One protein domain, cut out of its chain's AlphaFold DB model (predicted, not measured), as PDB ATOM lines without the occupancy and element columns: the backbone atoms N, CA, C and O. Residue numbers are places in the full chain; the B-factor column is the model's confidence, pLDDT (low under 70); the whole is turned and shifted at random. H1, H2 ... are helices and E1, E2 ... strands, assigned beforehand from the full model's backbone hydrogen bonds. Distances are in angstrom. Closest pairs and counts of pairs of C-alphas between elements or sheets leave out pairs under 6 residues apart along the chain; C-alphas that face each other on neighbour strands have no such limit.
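Overview. This is residues 26 to 150 of the 152 residues of an uncharacterized protein of Anaerolineaceae bacterium (UniProt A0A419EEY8). A compact, mostly helical body has H4 at its middle, between H1, which crosses it on one side, and H3, which runs beside it on the other. A short two-strand hairpin, E1 and E2, lies by H1 on the side away from H4, and H6 packs on H1; H2 packs on H3 and on the very short H5 at the other end of the longest axis. The printed part has 125 residues, with the order E1, E2, H1, H2, H3, H4, H5, H6; the sheet E1 - E2 is antiparallel. The radius of gyration of the C-alphas is 14.1 A, and the C-alphas span 41 by 30 by 28 A.

Along the chain. E1, residues 31 to 33, begins at C-alpha 31 (41.393, -9.747, 26.276), and E2 is residues 40 to 42. H1, residues 45 to 59, is 20.5 A long from first to last C-alpha. H2, residues 67 to 82, is the longest helix at 22.4 A. H3 is residues 88 to 95, 10.5 A. H4, residues 109 to 120, measures 16.4 A and begins at C-alpha 109 (27.496, -17.859, 24.645). H5 is residues 130 to 133. H6, residues 138 to 149, measures 16.2 A and ends at C-alpha 149 (40.835, 3.470, 34.420).

Arrangement. E1 and E2 are a hairpin, with N 32 and O 41 at 2.8 A and N 41 and O 32 at 2.9 A, within hydrogen-bond range. The closest C-alphas of E1 and H1 are those of Gly 31 and Ala 47, 5.1 A apart. H1 and H4 touch, closest at the C-alphas of Gly 53 and Ala 115, 4.0 A, at a steep tilt of 47 degrees, opposite ways. H1 and H6 touch, closest at the C-alphas of Ile 52 and Leu 144, 7.0 A. H3 and H4 are a helical hairpin at a shallow tilt of 22 degrees, with the C-alphas of Ile 93 and Ile 113 closest at 6.3 A. H2 touches H3 with residues 76 to 81 alone, closest at the C-alphas of Met 77 and Ala 90, 6.1 A, and is only just about perpendicular to it at 70.1 degrees. H2 touches H5 with residues 69 to 76 alone, closest at the C-alphas of Ala 72 and Ile 131, 6.1 A. H4 and H6 are apart. In H1, H2, H3, H4 and H6 every O i to N i+4 pair is within hydrogen-bond range; H5 is too short for such a pair.

Size, cuts and confidence. The two C-alphas farthest apart, those of Asp 103 and Gly 150, are 43.7 A apart. The printed part has no cut. The link from H3 to H4, 13 residues, is long. The mean pLDDT of the printed part is 88.4; residues 26 to 27 and 97 to 108 are under 70.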
ATOM      1  N   ASN A  26      48.163 -13.106  24.988       69.38
ATOM      2  CA  ASN A  26      48.283 -13.702  23.661       69.38
ATOM      3  C   ASN A  26      48.432 -12.570  22.626       69.38
ATOM      4  O   ASN A  26      47.801 -11.518  22.760       69.38
ATOM      5  N   SER A  27      49.300 -12.732  21.621       64.44
ATOM      6  CA  SER A  27      49.431 -11.776  20.509       64.44
ATOM      7  C   SER A  27      48.125 -11.623  19.738       64.44
ATOM      8  O   SER A  27      47.811 -10.518  19.307       64.44
ATOM      9  N   ASP A  28      47.343 -12.697  19.664       73.50
ATOM     10  CA  ASP A  28      46.176 -12.807  18.789       73.50
ATOM     11  C   ASP A  28      44.872 -12.407  19.497       73.50
ATOM     12  O   ASP A  28      43.791 -12.488  18.917       73.50
ATOM     13  N   ARG A  29      44.954 -11.991  20.769       77.06
ATOM     14  CA  ARG A  29      43.806 -11.559  21.578       77.06
ATOM     15  C   ARG A  29      44.079 -10.226  22.269       77.06
ATOM     16  O   ARG A  29      45.207  -9.921  22.669       77.06
ATOM     17  N   ASN A  30      43.008  -9.451  22.434       88.50
ATOM     18  CA  ASN A  30      43.021  -8.176  23.156       88.50
ATOM     19  C   ASN A  30      42.533  -8.304  24.602       88.50
ATOM     20  O   ASN A  30      42.732  -7.368  25.371       88.50
ATOM     21  N   GLY A  31      41.939  -9.443  24.960       87.94
ATOM     22  CA  GLY A  31      41.393  -9.747  26.276       87.94
ATOM     23  C   GLY A  31      41.331 -11.257  26.519       87.94
ATOM     24  O   GLY A  31      41.374 -12.047  25.566       87.94
ATOM     25  N   ALA A  32      41.343 -11.646  27.791       89.00
ATOM     26  CA  ALA A  32      41.034 -12.990  28.249       89.00
ATOM     27  C   ALA A  32      40.570 -12.977  29.713       89.00
ATOM     28  O   ALA A  32      41.296 -12.504  30.596       89.00
ATOM     29  N   TYR A  33      39.426 -13.601  29.969       89.25
ATOM     30  CA  TYR A  33      38.942 -13.949  31.297       89.25
ATOM     31  C   TYR A  33      39.136 -15.439  31.586       89.25
ATOM     32  O   TYR A  33      38.804 -16.300  30.771       89.25
ATOM     33  N   ASN A  34      39.680 -15.766  32.760       86.56
ATOM     34  CA  ASN A  34      39.766 -17.143  33.238       86.56
ATOM     35  C   ASN A  34      38.654 -17.393  34.261       86.56
ATOM     36  O   ASN A  34      38.720 -16.912  35.390       86.56
ATOM     37  N   THR A  35      37.662 -18.194  33.882       85.25
ATOM     38  CA  THR A  35      36.483 -18.485  34.711       85.25
ATOM     39  C   THR A  35      36.801 -19.295  35.973       85.25
ATOM     40  O   THR A  35      36.015 -19.299  36.917       85.25
ATOM     41  N   ILE A  36      37.950 -19.970  36.055       84.50
ATOM     42  CA  ILE A  36      38.348 -20.729  37.250       84.50
ATOM     43  C   ILE A  36      39.018 -19.799  38.265       84.50
ATOM     44  O   ILE A  36      38.666 -19.803  39.443       84.50
ATOM     45  N   SER A  37      39.988 -18.996  37.822       86.31
ATOM     46  CA  SER A  37      40.758 -18.107  38.703       86.31
ATOM     47  C   SER A  37      40.116 -16.737  38.918       86.31
ATOM     48  O   SER A  37      40.521 -16.012  39.826       86.31
ATOM     49  N   ARG A  38      39.125 -16.378  38.092       88.19
ATOM     50  CA  ARG A  38      38.466 -15.061  38.027       88.19
ATOM     51  C   ARG A  38      39.408 -13.913  37.682       88.19
ATOM     52  O   ARG A  38      39.101 -12.743  37.929       88.19
ATOM     53  N   LEU A  39      40.584 -14.242  37.163       89.12
ATOM     54  CA  LEU A  39      41.555 -13.264  36.716       89.12
ATOM     55  C   LEU A  39      41.236 -12.868  35.278       89.12
ATOM     56  O   LEU A  39      40.848 -13.705  34.463       89.12
ATOM     57  N   MET A  40      41.469 -11.595  34.972       90.69
ATOM     58  CA  MET A  40      41.357 -11.050  33.625       90.69
ATOM     59  C   MET A  40      42.664 -10.395  33.195       90.69
ATOM     60  O   MET A  40      43.379  -9.817  34.018       90.69
ATOM     61  N   TRP A  41      42.952 -10.461  31.903       90.75
ATOM     62  CA  TRP A  41      43.999  -9.685  31.253       90.75
ATOM     63  C   TRP A  41      43.432  -9.048  29.987       90.75
ATOM     64  O   TRP A  41      42.645  -9.673  29.286       90.75
ATOM     65  N   CYS A  42      43.830  -7.814  29.688       92.50
ATOM     66  CA  CYS A  42      43.347  -7.068  28.531       92.50
ATOM     67  C   CYS A  42      44.356  -5.990  28.098       92.50
ATOM     68  O   CYS A  42      45.212  -5.576  28.880       92.50
ATOM     69  N   LYS A  43      44.275  -5.564  26.831       91.12
ATOM     70  CA  LYS A  43      45.168  -4.575  26.196       91.12
ATOM     71  C   LYS A  43      44.485  -3.252  25.859       91.12
ATOM     72  O   LYS A  43      45.149  -2.222  25.839       91.12
ATOM     73  N   THR A  44      43.201  -3.289  25.515       94.06
ATOM     74  CA  THR A  44      42.427  -2.119  25.081       94.06
ATOM     75  C   THR A  44      41.271  -1.888  26.038       94.06
ATOM     76  O   THR A  44      40.787  -2.842  26.642       94.06
ATOM     77  N   GLU A  45      40.795  -0.648  26.149       95.38
ATOM     78  CA  GLU A  45      39.644  -0.329  27.003       95.38
ATOM     79  C   GLU A  45      38.417  -1.174  26.638       95.38
ATOM     80  O   GLU A  45      37.834  -1.800  27.515       95.38
ATOM     81  N   SER A  46      38.109  -1.298  25.341       95.19
ATOM     82  CA  SER A  46      37.038  -2.170  24.823       95.19
ATOM     83  C   SER A  46      37.158  -3.600  25.357       95.19
ATOM     84  O   SER A  46      36.215  -4.142  25.923       95.19
ATOM     85  N   ALA A  47      38.344  -4.208  25.233       94.56
ATOM     86  CA  ALA A  47      38.552  -5.573  25.697       94.56
ATOM     87  C   ALA A  47      38.483  -5.668  27.224       94.56
ATOM     88  O   ALA A  47      37.923  -6.618  27.751       94.56
ATOM     89  N   CYS A  48      39.008  -4.682  27.951       96.19
ATOM     90  CA  CYS A  48      38.919  -4.669  29.406       96.19
ATOM     91  C   CYS A  48      37.474  -4.552  29.901       96.19
ATOM     92  O   CYS A  48      37.110  -5.250  30.844       96.19
ATOM     93  N   LEU A  49      36.645  -3.725  29.257       98.06
ATOM     94  CA  LEU A  49      35.215  -3.646  29.548       98.06
ATOM     95  C   LEU A  49      34.531  -4.987  29.277       98.06
ATOM     96  O   LEU A  49      33.796  -5.471  30.131       98.06
ATOM     97  N   HIS A  50      34.834  -5.629  28.151       96.44
ATOM     98  CA  HIS A  50      34.323  -6.962  27.842       96.44
ATOM     99  C   HIS A  50      34.673  -7.984  28.945       96.44
ATOM    100  O   HIS A  50      33.787  -8.645  29.484       96.44
ATOM    101  N   GLU A  51      35.939  -8.057  29.375       96.06
ATOM    102  CA  GLU A  51      36.333  -8.976  30.457       96.06
ATOM    103  C   GLU A  51      35.727  -8.602  31.825       96.06
ATOM    104  O   GLU A  51      35.459  -9.481  32.649       96.06
ATOM    105  N   ILE A  52      35.481  -7.311  32.089       97.88
ATOM    106  CA  ILE A  52      34.708  -6.873  33.263       97.88
ATOM    107  C   ILE A  52      33.278  -7.411  33.181       97.88
ATOM    108  O   ILE A  52      32.761  -7.867  34.196       97.88
ATOM    109  N   GLY A  53      32.663  -7.412  31.999       97.56
ATOM    110  CA  GLY A  53      31.349  -8.008  31.781       97.56
ATOM    111  C   GLY A  53      31.311  -9.493  32.149       97.56
ATOM    112  O   GLY A  53      30.458  -9.895  32.936       97.56
ATOM    113  N   HIS A  54      32.292 -10.286  31.698       95.81
ATOM    114  CA  HIS A  54      32.432 -11.695  32.113       95.81
ATOM    115  C   HIS A  54      32.579 -11.854  33.625       95.81
ATOM    116  O   HIS A  54      31.982 -12.738  34.242       95.81
ATOM    117  N   ARG A  55      33.368 -10.976  34.248       96.62
ATOM    118  CA  ARG A  55      33.549 -10.974  35.697       96.62
ATOM    119  C   ARG A  55      32.259 -10.648  36.446       96.62
ATOM    120  O   ARG A  55      31.987 -11.302  37.450       96.62
ATOM    121  N   LEU A  56      31.516  -9.638  36.004       97.94
ATOM    122  CA  LEU A  56      30.237  -9.243  36.595       97.94
ATOM    123  C   LEU A  56      29.234 -10.391  36.514       97.94
ATOM    124  O   LEU A  56      28.649 -10.754  37.532       97.94
ATOM    125  N   ASP A  57      29.121 -11.009  35.340       97.00
ATOM    126  CA  ASP A  57      28.246 -12.157  35.122       97.00
ATOM    127  C   ASP A  57      28.592 -13.309  36.076       97.00
ATOM    128  O   ASP A  57      27.734 -13.815  36.801       97.00
ATOM    129  N   GLN A  58      29.879 -13.666  36.171       95.12
ATOM    130  CA  GLN A  58      30.321 -14.721  37.079       95.12
ATOM    131  C   GLN A  58      30.105 -14.366  38.561       95.12
ATOM    132  O   GLN A  58      29.682 -15.225  39.340       95.12
ATOM    133  N   GLU A  59      30.425 -13.138  38.985       95.88
ATOM    134  CA  GLU A  59      30.244 -12.690  40.374       95.88
ATOM    135  C   GLU A  59      28.756 -12.685  40.775       95.88
ATOM    136  O   GLU A  59      28.448 -12.989  41.928       95.88
ATOM    137  N   ALA A  60      27.849 -12.450  39.821       95.94
ATOM    138  CA  ALA A  60      26.398 -12.507  40.001       95.94
ATOM    139  C   ALA A  60      25.792 -13.921  39.844       95.94
ATOM    140  O   ALA A  60      24.579 -14.096  39.955       95.94
ATOM    141  N   GLY A  61      26.618 -14.951  39.626       95.00
ATOM    142  CA  GLY A  61      26.165 -16.339  39.523       95.00
ATOM    143  C   GLY A  61      25.680 -16.752  38.132       95.00
ATOM    144  O   GLY A  61      24.807 -17.613  38.036       95.00
ATOM    145  N   TRP A  62      26.267 -16.180  37.078       93.62
ATOM    146  CA  TRP A  62      25.944 -16.427  35.668       93.62
ATOM    147  C   TRP A  62      24.516 -16.004  35.313       93.62
ATOM    148  O   TRP A  62      23.697 -16.808  34.863       93.62
ATOM    149  N   VAL A  63      24.215 -14.721  35.532       95.25
ATOM    150  CA  VAL A  63      22.941 -14.087  35.156       95.25
ATOM    151  C   VAL A  63      22.633 -14.313  33.681       95.25
ATOM    152  O   VAL A  63      21.488 -14.585  33.324       95.25
ATOM    153  N   SER A  64      23.653 -14.289  32.827       93.12
ATOM    154  CA  SER A  64      23.493 -14.538  31.401       93.12
ATOM    155  C   SER A  64      22.917 -15.923  31.078       93.12
ATOM    156  O   SER A  64      22.237 -16.096  30.068       93.12
ATOM    157  N   HIS A  65      23.142 -16.917  31.942       91.31
ATOM    158  CA  HIS A  65      22.634 -18.282  31.778       91.31
ATOM    159  C   HIS A  65      21.190 -18.444  32.274       91.31
ATOM    160  O   HIS A  65      20.604 -19.521  32.131       91.31
ATOM    161  N   GLN A  66      20.600 -17.394  32.846       91.75
ATOM    162  CA  GLN A  66      19.205 -17.391  33.261       91.75
ATOM    163  C   GLN A  66      18.284 -17.211  32.052       91.75
ATOM    164  O   GLN A  66      18.636 -16.611  31.029       91.75
ATOM    165  N   LYS A  67      17.071 -17.754  32.161       90.31
ATOM    166  CA  LYS A  67      16.095 -17.749  31.068       90.31
ATOM    167  C   LYS A  67      15.695 -16.318  30.701       90.31
ATOM    168  O   LYS A  67      15.559 -16.000  29.523       90.31
ATOM    169  N   GLU A  68      15.549 -15.480  31.715       93.25
ATOM    170  CA  GLU A  68      15.121 -14.090  31.665       93.25
ATOM    171  C   GLU A  68      16.082 -13.252  30.814       93.25
ATOM    172  O   GLU A  68      15.646 -12.559  29.894       93.25
ATOM    173  N   PHE A  69      17.396 -13.399  31.024       94.69
ATOM    174  CA  PHE A  69      18.402 -12.732  30.195       94.69
ATOM    175  C   PHE A  69      18.328 -13.193  28.733       94.69
ATOM    176  O   PHE A  69      18.377 -12.385  27.805       94.69
ATOM    177  N   GLY A  70      18.160 -14.499  28.507       89.94
ATOM    178  CA  GLY A  70      18.006 -15.049  27.160       89.94
ATOM    179  C   GLY A  70      16.760 -14.525  26.431       89.94
ATOM    180  O   GLY A  70      16.805 -14.276  25.224       89.94
ATOM    181  N   GLU A  71      15.643 -14.346  27.138       90.44
ATOM    182  CA  GLU A  71      14.412 -13.752  26.597       90.44
ATOM    183  C   GLU A  71      14.566 -12.252  26.317       90.44
ATOM    184  O   GLU A  71      14.132 -11.787  25.255       90.44
ATOM    185  N   ALA A  72      15.251 -11.515  27.195       94.31
ATOM    186  CA  ALA A  72      15.623 -10.119  26.978       94.31
ATOM    187  C   ALA A  72      16.491  -9.955  25.720       94.31
ATOM    188  O   ALA A  72      16.156  -9.173  24.829       94.31
ATOM    189  N   ALA A  73      17.545 -10.765  25.576       92.25
ATOM    190  CA  ALA A  73      18.427 -10.735  24.410       92.25
ATOM    191  C   ALA A  73      17.685 -11.051  23.102       92.25
ATOM    192  O   ALA A  73      17.878 -10.371  22.093       92.25
ATOM    193  N   LYS A  74      16.790 -12.048  23.105       89.62
ATOM    194  CA  LYS A  74      15.951 -12.367  21.935       89.62
ATOM    195  C   LYS A  74      14.999 -11.229  21.585       89.62
ATOM    196  O   LYS A  74      14.866 -10.897  20.409       89.62
ATOM    197  N   THR A  75      14.349 -10.640  22.587       91.69
ATOM    198  CA  THR A  75      13.418  -9.519  22.399       91.69
ATOM    199  C   THR A  75      14.137  -8.306  21.824       91.69
ATOM    200  O   THR A  75      13.676  -7.754  20.827       91.69
ATOM    201  N   TYR A  76      15.297  -7.950  22.385       93.88
ATOM    202  CA  TYR A  76      16.159  -6.889  21.863       93.88
ATOM    203  C   TYR A  76      16.443  -7.096  20.372       93.88
ATOM    204  O   TYR A  76      16.173  -6.231  19.545       93.88
ATOM    205  N   MET A  77      16.895  -8.298  20.011       91.06
ATOM    206  CA  MET A  77      17.244  -8.636  18.634       91.06
ATOM    207  C   MET A  77      16.036  -8.617  17.693       91.06
ATOM    208  O   MET A  77      16.143  -8.139  16.567       91.06
ATOM    209  N   LEU A  78      14.866  -9.075  18.141       91.06
ATOM    210  CA  LEU A  78      13.641  -8.997  17.347       91.06
ATOM    211  C   LEU A  78      13.249  -7.543  17.049       91.06
ATOM    212  O   LEU A  78      12.944  -7.225  15.901       91.06
ATOM    213  N   VAL A  79      13.275  -6.669  18.060       93.12
ATOM    214  CA  VAL A  79      12.920  -5.246  17.921       93.12
ATOM    215  C   VAL A  79      13.890  -4.531  16.978       93.12
ATOM    216  O   VAL A  79      13.459  -3.863  16.037       93.12
ATOM    217  N   GLU A  80      15.191  -4.735  17.178       94.38
ATOM    218  CA  GLU A  80      16.259  -4.105  16.394       94.38
ATOM    219  C   GLU A  80      16.193  -4.461  14.903       94.38
ATOM    220  O   GLU A  80      16.378  -3.604  14.037       94.38
ATOM    221  N   PHE A  81      15.894  -5.722  14.579       89.94
ATOM    222  CA  PHE A  81      15.808  -6.169  13.188       89.94
ATOM    223  C   PHE A  81      14.443  -5.895  12.547       89.94
ATOM    224  O   PHE A  81      14.389  -5.627  11.346       89.94
ATOM    225  N   ALA A  82      13.350  -5.892  13.316       92.25
ATOM    226  CA  ALA A  82      12.032  -5.508  12.806       92.25
ATOM    227  C   ALA A  82      11.979  -4.032  12.370       92.25
ATOM    228  O   ALA A  82      11.264  -3.697  11.428       92.25
ATOM    229  N   GLY A  83      12.767  -3.162  13.011       87.69
ATOM    230  CA  GLY A  83      12.883  -1.743  12.658       87.69
ATOM    231  C   GLY A  83      13.673  -1.448  11.373       87.69
ATOM    232  O   GLY A  83      13.730  -0.295  10.954       87.69
ATOM    233  N   GLY A  84      14.303  -2.449  10.745       89.62
ATOM    234  CA  GLY A  84      15.037  -2.306   9.477       89.62
ATOM    235  C   GLY A  84      16.405  -1.609   9.564       89.62
ATOM    236  O   GLY A  84      17.156  -1.618   8.587       89.62
ATOM    237  N   HIS A  85      16.766  -1.056  10.724       91.75
ATOM    238  CA  HIS A  85      18.032  -0.359  10.970       91.75
ATOM    239  C   HIS A  85      18.648  -0.799  12.312       91.75
ATOM    240  O   HIS A  85      18.639  -0.019  13.262       91.75
ATOM    241  N   PRO A  86      19.180  -2.033  12.413       92.69
ATOM    242  CA  PRO A  86      19.723  -2.542  13.670       92.69
ATOM    243  C   PRO A  86      20.947  -1.732  14.118       92.69
ATOM    244  O   PRO A  86      21.795  -1.356  13.298       92.69
ATOM    245  N   SER A  87      21.063  -1.509  15.425       94.88
ATOM    246  CA  SER A  87      22.230  -0.912  16.076       94.88
ATOM    247  C   SER A  87      23.499  -1.739  15.866       94.88
ATOM    248  O   SER A  87      23.476  -2.923  15.515       94.88
ATOM    249  N   GLU A  88      24.647  -1.121  16.147       94.38
ATOM    250  CA  GLU A  88      25.933  -1.822  16.146       94.38
ATOM    251  C   GLU A  88      25.993  -2.943  17.192       94.38
ATOM    252  O   GLU A  88      26.596  -3.980  16.922       94.38
ATOM    253  N   LEU A  89      25.325  -2.804  18.344       94.31
ATOM    254  CA  LEU A  89      25.226  -3.892  19.321       94.31
ATOM    255  C   LEU A  89      24.460  -5.083  18.744       94.31
ATOM    256  O   LEU A  89      24.937  -6.212  18.823       94.31
ATOM    257  N   ALA A  90      23.311  -4.843  18.111       92.75
ATOM    258  CA  ALA A  90      22.526  -5.910  17.498       92.75
ATOM    259  C   ALA A  90      23.323  -6.628  16.393       92.75
ATOM    260  O   ALA A  90      23.363  -7.859  16.335       92.75
ATOM    261  N   LYS A  91      24.049  -5.871  15.560       90.69
ATOM    262  CA  LYS A  91      24.969  -6.438  14.560       90.69
ATOM    263  C   LYS A  91      26.103  -7.242  15.195       90.69
ATOM    264  O   LYS A  91      26.487  -8.272  14.650       90.69
ATOM    265  N   ARG A  92      26.665  -6.805  16.322       89.50
ATOM    266  CA  ARG A  92      27.700  -7.569  17.037       89.50
ATOM    267  C   ARG A  92      27.132  -8.875  17.580       89.50
ATOM    268  O   ARG A  92      27.701  -9.921  17.297       89.50
ATOM    269  N   ILE A  93      25.982  -8.826  18.255       88.94
ATOM    270  CA  ILE A  93      25.329 -10.002  18.845       88.94
ATOM    271  C   ILE A  93      25.020 -11.061  17.780       88.94
ATOM    272  O   ILE A  93      25.338 -12.224  17.992       88.94
ATOM    273  N   ILE A  94      24.458 -10.700  16.619       84.75
ATOM    274  CA  ILE A  94      24.161 -11.703  15.573       84.75
ATOM    275  C   ILE A  94      25.425 -12.317  14.954       84.75
ATOM    276  O   ILE A  94      25.396 -13.462  14.505       84.75
ATOM    277  N   ASN A  95      26.530 -11.567  14.937       82.69
ATOM    278  CA  ASN A  95      27.815 -12.023  14.411       82.69
ATOM    279  C   ASN A  95      28.652 -12.785  15.447       82.69
ATOM    280  O   ASN A  95      29.682 -13.353  15.078       82.69
ATOM    281  N   LEU A  96      28.229 -12.835  16.717       80.50
ATOM    282  CA  LEU A  96      28.847 -13.718  17.700       80.50
ATOM    283  C   LEU A  96      28.646 -15.168  17.231       80.50
ATOM    284  O   LEU A  96      27.501 -15.592  17.031       80.50
ATOM    285  N   PRO A  97      29.727 -15.945  17.034       60.88
ATOM    286  CA  PRO A  97      29.635 -17.303  16.520       60.88
ATOM    287  C   PRO A  97      28.635 -18.161  17.309       60.88
ATOM    288  O   PRO A  97      28.880 -18.569  18.445       60.88
ATOM    289  N   GLY A  98      27.492 -18.450  16.681       52.03
ATOM    290  CA  GLY A  98      26.441 -19.283  17.252       52.03
ATOM    291  C   GLY A  98      25.587 -18.628  18.348       52.03
ATOM    292  O   GLY A  98      25.004 -19.354  19.153       52.03
ATOM    293  N   ALA A  99      25.480 -17.293  18.378       55.31
ATOM    294  CA  ALA A  99      24.486 -16.581  19.195       55.31
ATOM    295  C   ALA A  99      23.033 -16.944  18.836       55.31
ATOM    296  O   ALA A  99      22.154 -16.902  19.691       55.31
ATOM    297  N   PHE A 100      22.796 -17.369  17.591       54.16
ATOM    298  CA  PHE A 100      21.517 -17.899  17.124       54.16
ATOM    299  C   PHE A 100      21.739 -19.239  16.430       54.16
ATOM    300  O   PHE A 100      22.045 -19.293  15.241       54.16
ATOM    301  N   THR A 101      21.598 -20.332  17.169       49.09
ATOM    302  CA  THR A 101      21.414 -21.659  16.578       49.09
ATOM    303  C   THR A 101      19.937 -22.040  16.725       49.09
ATOM    304  O   THR A 101      19.317 -21.797  17.762       49.09
ATOM    305  N   TRP A 102      19.334 -22.562  15.655       41.12
ATOM    306  CA  TRP A 102      17.906 -22.929  15.583       41.12
ATOM    307  C   TRP A 102      17.556 -24.146  16.468       41.12
ATOM    308  O   TRP A 102      16.398 -24.527  16.608       41.12
ATOM    309  N   ASP A 103      18.578 -24.750  17.063       40.75
ATOM    310  CA  ASP A 103      18.639 -26.091  17.634       40.75
ATOM    311  C   ASP A 103      18.921 -26.099  19.152       40.75
ATOM    312  O   ASP A 103      19.068 -27.160  19.753       40.75
ATOM    313  N   GLY A 104      18.923 -24.933  19.809       39.25
ATOM    314  CA  GLY A 104      18.814 -24.842  21.275       39.25
ATOM    315  C   GLY A 104      20.055 -25.253  22.078       39.25
ATOM    316  O   GLY A 104      19.960 -25.404  23.295       39.25
ATOM    317  N   TYR A 105      21.218 -25.406  21.439       36.47
ATOM    318  CA  TYR A 105      22.486 -25.674  22.124       36.47
ATOM    319  C   TYR A 105      23.207 -24.365  22.486       36.47
ATOM    320  O   TYR A 105      23.853 -23.737  21.644       36.47
ATOM    321  N   PHE A 106      23.113 -23.959  23.755       45.22
ATOM    322  CA  PHE A 106      23.891 -22.857  24.324       45.22
ATOM    323  C   PHE A 106      25.185 -23.419  24.942       45.22
ATOM    324  O   PHE A 106      25.128 -24.197  25.889       45.22
ATOM    325  N   GLY A 107      26.355 -23.063  24.400       50.38
ATOM    326  CA  GLY A 107      27.609 -23.082  25.179       50.38
ATOM    327  C   GLY A 107      27.671 -21.871  26.128       50.38
ATOM    328  O   GLY A 107      26.630 -21.269  26.380       50.38
ATOM    329  N   ASP A 108      28.870 -21.423  26.534       57.56
ATOM    330  CA  ASP A 108      29.130 -20.170  27.305       57.56
ATOM    331  C   ASP A 108      28.766 -18.864  26.539       57.56
ATOM    332  O   ASP A 108      29.349 -17.800  26.715       57.56
ATOM    333  N   ARG A 109      27.819 -18.925  25.603       76.50
ATOM    334  CA  ARG A 109      27.496 -17.859  24.645       76.50
ATOM    335  C   ARG A 109      26.611 -16.745  25.198       76.50
ATOM    336  O   ARG A 109      26.775 -15.615  24.743       76.50
ATOM    337  N   PRO A 110      25.682 -16.999  26.138       84.75
ATOM    338  CA  PRO A 110      24.983 -15.902  26.786       84.75
ATOM    339  C   PRO A 110      25.946 -14.995  27.563       84.75
ATOM    340  O   PRO A 110      25.761 -13.779  27.535       84.75
ATOM    341  N   ALA A 111      27.010 -15.554  28.156       89.25
ATOM    342  CA  ALA A 111      28.043 -14.777  28.842       89.25
ATOM    343  C   ALA A 111      28.748 -13.798  27.888       89.25
ATOM    344  O   ALA A 111      28.945 -12.635  28.222       89.25
ATOM    345  N   GLU A 112      29.018 -14.210  26.644       90.62
ATOM    346  CA  GLU A 112      29.562 -13.321  25.605       90.62
ATOM    347  C   GLU A 112      28.598 -12.188  25.219       90.62
ATOM    348  O   GLU A 112      29.035 -11.061  24.988       90.62
ATOM    349  N   ILE A 113      27.284 -12.446  25.162       93.25
ATOM    350  CA  ILE A 113      26.281 -11.396  24.903       93.25
ATOM    351  C   ILE A 113      26.259 -10.394  26.059       93.25
ATOM    352  O   ILE A 113      26.238  -9.188  25.814       93.25
ATOM    353  N   TYR A 114      26.305 -10.883  27.300       95.62
ATOM    354  CA  TYR A 114      26.391 -10.055  28.502       95.62
ATOM    355  C   TYR A 114      27.648  -9.171  28.463       95.62
ATOM    356  O   TYR A 114      27.567  -7.944  28.490       95.62
ATOM    357  N   ALA A 115      28.819  -9.772  28.259       96.00
ATOM    358  CA  ALA A 115      30.075  -9.042  28.140       96.00
ATOM    359  C   ALA A 115      30.078  -8.017  26.992       96.00
ATOM    360  O   ALA A 115      30.520  -6.880  27.168       96.00
ATOM    361  N   THR A 116      29.519  -8.379  25.835       95.38
ATOM    362  CA  THR A 116      29.431  -7.503  24.657       95.38
ATOM    363  C   THR A 116      28.487  -6.322  24.878       95.38
ATOM    364  O   THR A 116      28.787  -5.212  24.441       95.38
ATOM    365  N   ALA A 117      27.349  -6.527  25.545       97.12
ATOM    366  CA  ALA A 117      26.427  -5.443  25.873       97.12
ATOM    367  C   ALA A 117      27.070  -4.453  26.859       97.12
ATOM    368  O   ALA A 117      26.973  -3.238  26.667       97.12
ATOM    369  N   PHE A 118      27.807  -4.959  27.852       98.38
ATOM    370  CA  PHE A 118      28.565  -4.118  28.775       98.38
ATOM    371  C   PHE A 118      29.667  -3.320  28.070       98.38
ATOM    372  O   PHE A 118      29.733  -2.099  28.225       98.38
ATOM    373  N   GLU A 119      30.473  -3.978  27.232       97.62
ATOM    374  CA  GLU A 119      31.469  -3.329  26.372       97.62
ATOM    375  C   GLU A 119      30.837  -2.221  25.521       97.62
ATOM    376  O   GLU A 119      31.346  -1.101  25.485       97.62
ATOM    377  N   TYR A 120      29.718  -2.518  24.858       97.12
ATOM    378  CA  TYR A 120      29.030  -1.575  23.979       97.12
ATOM    379  C   TYR A 120      28.551  -0.323  24.716       97.12
ATOM    380  O   TYR A 120      28.653   0.779  24.181       97.12
ATOM    381  N   SER A 121      28.080  -0.482  25.955       98.00
ATOM    382  CA  SER A 121      27.674   0.638  26.808       98.00
ATOM    383  C   SER A 121      28.848   1.501  27.298       98.00
ATOM    384  O   SER A 121      28.640   2.510  27.964       98.00
ATOM    385  N   GLY A 122      30.100   1.102  27.042       97.62
ATOM    386  CA  GLY A 122      31.273   1.776  27.602       97.62
ATOM    387  C   GLY A 122      31.403   1.615  29.124       97.62
ATOM    388  O   GLY A 122      32.134   2.378  29.758       97.62
ATOM    389  N   GLY A 123      30.679   0.659  29.713       97.06
ATOM    390  CA  GLY A 123      30.542   0.501  31.161       97.06
ATOM    391  C   GLY A 123      29.598   1.512  31.823       97.06
ATOM    392  O   GLY A 123      29.672   1.688  33.038       97.06
ATOM    393  N   HIS A 124      28.732   2.181  31.056       97.81
ATOM    394  CA  HIS A 124      27.817   3.210  31.552       97.81
ATOM    395  C   HIS A 124      26.352   2.761  31.478       97.81
ATOM    396  O   HIS A 124      25.868   2.313  30.438       97.81
ATOM    397  N   ARG A 125      25.619   2.916  32.587       97.81
ATOM    398  CA  ARG A 125      24.218   2.479  32.698       97.81
ATOM    399  C   ARG A 125      23.293   3.160  31.696       97.81
ATOM    400  O   ARG A 125      22.424   2.510  31.129       97.81
ATOM    401  N   ASP A 126      23.467   4.457  31.493       97.88
ATOM    402  CA  ASP A 126      22.647   5.288  30.610       97.88
ATOM    403  C   ASP A 126      22.858   4.987  29.117       97.88
ATOM    404  O   ASP A 126      21.964   5.235  28.313       97.88
ATOM    405  N   ALA A 127      24.000   4.400  28.753       97.25
ATOM    406  CA  ALA A 127      24.288   3.936  27.395       97.25
ATOM    407  C   ALA A 127      23.865   2.474  27.139       97.25
ATOM    408  O   ALA A 127      23.852   2.024  25.991       97.25
ATOM    409  N   MET A 128      23.528   1.715  28.186       98.19
ATOM    410  CA  MET A 128      23.041   0.341  28.069       98.19
ATOM    411  C   MET A 128      21.576   0.333  27.601       98.19
ATOM    412  O   MET A 128      20.753   1.041  28.195       98.19
ATOM    413  N   PRO A 129      21.199  -0.499  26.606       97.00
ATOM    414  CA  PRO A 129      19.796  -0.688  26.259       97.00
ATOM    415  C   PRO A 129      18.960  -1.046  27.489       97.00
ATOM    416  O   PRO A 129      19.341  -1.920  28.265       97.00
ATOM    417  N   GLU A 130      17.814  -0.386  27.649       97.38
ATOM    418  CA  GLU A 130      16.978  -0.470  28.857       97.38
ATOM    419  C   GLU A 130      16.667  -1.916  29.267       97.38
ATOM    420  O   GLU A 130      16.811  -2.273  30.433       97.38
ATOM    421  N   ILE A 131      16.364  -2.772  28.286       97.00
ATOM    422  CA  ILE A 131      16.059  -4.195  28.487       97.00
ATOM    423  C   ILE A 131      17.200  -4.995  29.132       97.00
ATOM    424  O   ILE A 131      16.958  -6.057  29.689       97.00
ATOM    425  N   PHE A 132      18.442  -4.513  29.056       97.81
ATOM    426  CA  PHE A 132      19.591  -5.172  29.667       97.81
ATOM    427  C   PHE A 132      19.969  -4.591  31.029       97.81
ATOM    428  O   PHE A 132      20.682  -5.254  31.777       97.81
ATOM    429  N   GLN A 133      19.518  -3.380  31.375       98.25
ATOM    430  CA  GLN A 133      20.033  -2.657  32.542       98.25
ATOM    431  C   GLN A 133      19.816  -3.395  33.863       98.25
ATOM    432  O   GLN A 133      20.665  -3.309  34.745       98.25
ATOM    433  N   GLU A 134      18.710  -4.116  34.020       97.62
ATOM    434  CA  GLU A 134      18.387  -4.813  35.270       97.62
ATOM    435  C   GLU A 134      19.289  -6.019  35.571       97.62
ATOM    436  O   GLU A 134      19.366  -6.452  36.717       97.62
ATOM    437  N   PHE A 135      20.012  -6.536  34.574       98.06
ATOM    438  CA  PHE A 135      20.872  -7.711  34.729       98.06
ATOM    439  C   PHE A 135      22.276  -7.388  35.265       98.06
ATOM    440  O   PHE A 135      23.076  -8.303  35.479       98.06
ATOM    441  N   TYR A 136      22.599  -6.110  35.472       98.31
ATOM    442  CA  TYR A 136      23.916  -5.667  35.928       98.31
ATOM    443  C   TYR A 136      23.856  -5.101  37.343       98.31
ATOM    444  O   TYR A 136      23.021  -4.255  37.664       98.31
ATOM    445  N   ASP A 137      24.815  -5.514  38.172       98.00
ATOM    446  CA  ASP A 137      25.158  -4.807  39.403       98.00
ATOM    447  C   ASP A 137      25.975  -3.559  39.034       98.00
ATOM    448  O   ASP A 137      27.185  -3.624  38.796       98.00
ATOM    449  N   TRP A 138      25.287  -2.422  38.913       97.81
ATOM    450  CA  TRP A 138      25.891  -1.171  38.451       97.81
ATOM    451  C   TRP A 138      26.877  -0.562  39.446       97.81
ATOM    452  O   TRP A 138      27.887  -0.010  39.013       97.81
ATOM    453  N   ASP A 139      26.647  -0.721  40.750       97.81
ATOM    454  CA  ASP A 139      27.571  -0.238  41.784       97.81
ATOM    455  C   ASP A 139      28.901  -1.002  41.689       97.81
ATOM    456  O   ASP A 139      30.007  -0.441  41.757       97.81
ATOM    457  N   ARG A 140      28.807  -2.318  41.461       97.31
ATOM    458  CA  ARG A 140      29.974  -3.162  41.232       97.31
ATOM    459  C   ARG A 140      30.664  -2.844  39.910       97.31
ATOM    460  O   ARG A 140      31.897  -2.789  39.875       97.31
ATOM    461  N   ALA A 141      29.894  -2.645  38.845       97.81
ATOM    462  CA  ALA A 141      30.407  -2.294  37.529       97.81
ATOM    463  C   ALA A 141      31.213  -0.992  37.573       97.81
ATOM    464  O   ALA A 141      32.362  -0.975  37.130       97.81
ATOM    465  N   GLU A 142      30.661   0.056  38.187       97.50
ATOM    466  CA  GLU A 142      31.325   1.351  38.341       97.50
ATOM    467  C   GLU A 142      32.660   1.203  39.081       97.50
ATOM    468  O   GLU A 142      33.699   1.651  38.591       97.50
ATOM    469  N   THR A 143      32.669   0.461  40.193       97.00
ATOM    470  CA  THR A 143      33.893   0.182  40.960       97.00
ATOM    471  C   THR A 143      34.974  -0.493  40.103       97.00
ATOM    472  O   THR A 143      36.163  -0.168  40.195       97.00
ATOM    473  N   LEU A 144      34.594  -1.477  39.280       96.44
ATOM    474  CA  LEU A 144      35.537  -2.208  38.426       96.44
ATOM    475  C   LEU A 144      36.066  -1.334  37.281       96.44
ATOM    476  O   LEU A 144      37.262  -1.393  36.986       96.44
ATOM    477  N   VAL A 145      35.206  -0.512  36.677       97.25
ATOM    478  CA  VAL A 145      35.565   0.407  35.589       97.25
ATOM    479  C   VAL A 145      36.492   1.517  36.089       97.25
ATOM    480  O   VAL A 145      37.534   1.747  35.474       97.25
ATOM    481  N   GLN A 146      36.197   2.141  37.233       96.00
ATOM    482  CA  GLN A 146      37.074   3.145  37.855       96.00
ATOM    483  C   GLN A 146      38.458   2.558  38.151       96.00
ATOM    484  O   GLN A 146      39.487   3.115  37.758       96.00
ATOM    485  N   LYS A 147      38.498   1.358  38.748       94.50
ATOM    486  CA  LYS A 147      39.755   0.651  39.020       94.50
ATOM    487  C   LYS A 147      40.549   0.362  37.745       94.50
ATOM    488  O   LYS A 147      41.772   0.482  37.756       94.50
ATOM    489  N   MET A 148      39.878  -0.039  36.667       94.12
ATOM    490  CA  MET A 148      40.503  -0.271  35.361       94.12
ATOM    491  C   MET A 148      41.099   1.020  34.782       94.12
ATOM    492  O   MET A 148      42.210   0.985  34.255       94.12
ATOM    493  N   ARG A 149      40.395   2.150  34.908       94.25
ATOM    494  CA  ARG A 149      40.835   3.470  34.420       94.25
ATOM    495  C   ARG A 149      41.902   4.130  35.304       94.25
ATOM    496  O   ARG A 149      42.500   5.122  34.898       94.25
ATOM    497  N   GLY A 150      42.192   3.569  36.481       89.62
ATOM    498  CA  GLY A 150      43.133   4.150  37.444       89.62
ATOM    499  C   GLY A 150      42.550   5.333  38.220       89.62
ATOM    500  O   GLY A 150      43.299   6.151  38.758       89.62
TER     501      GLY A 150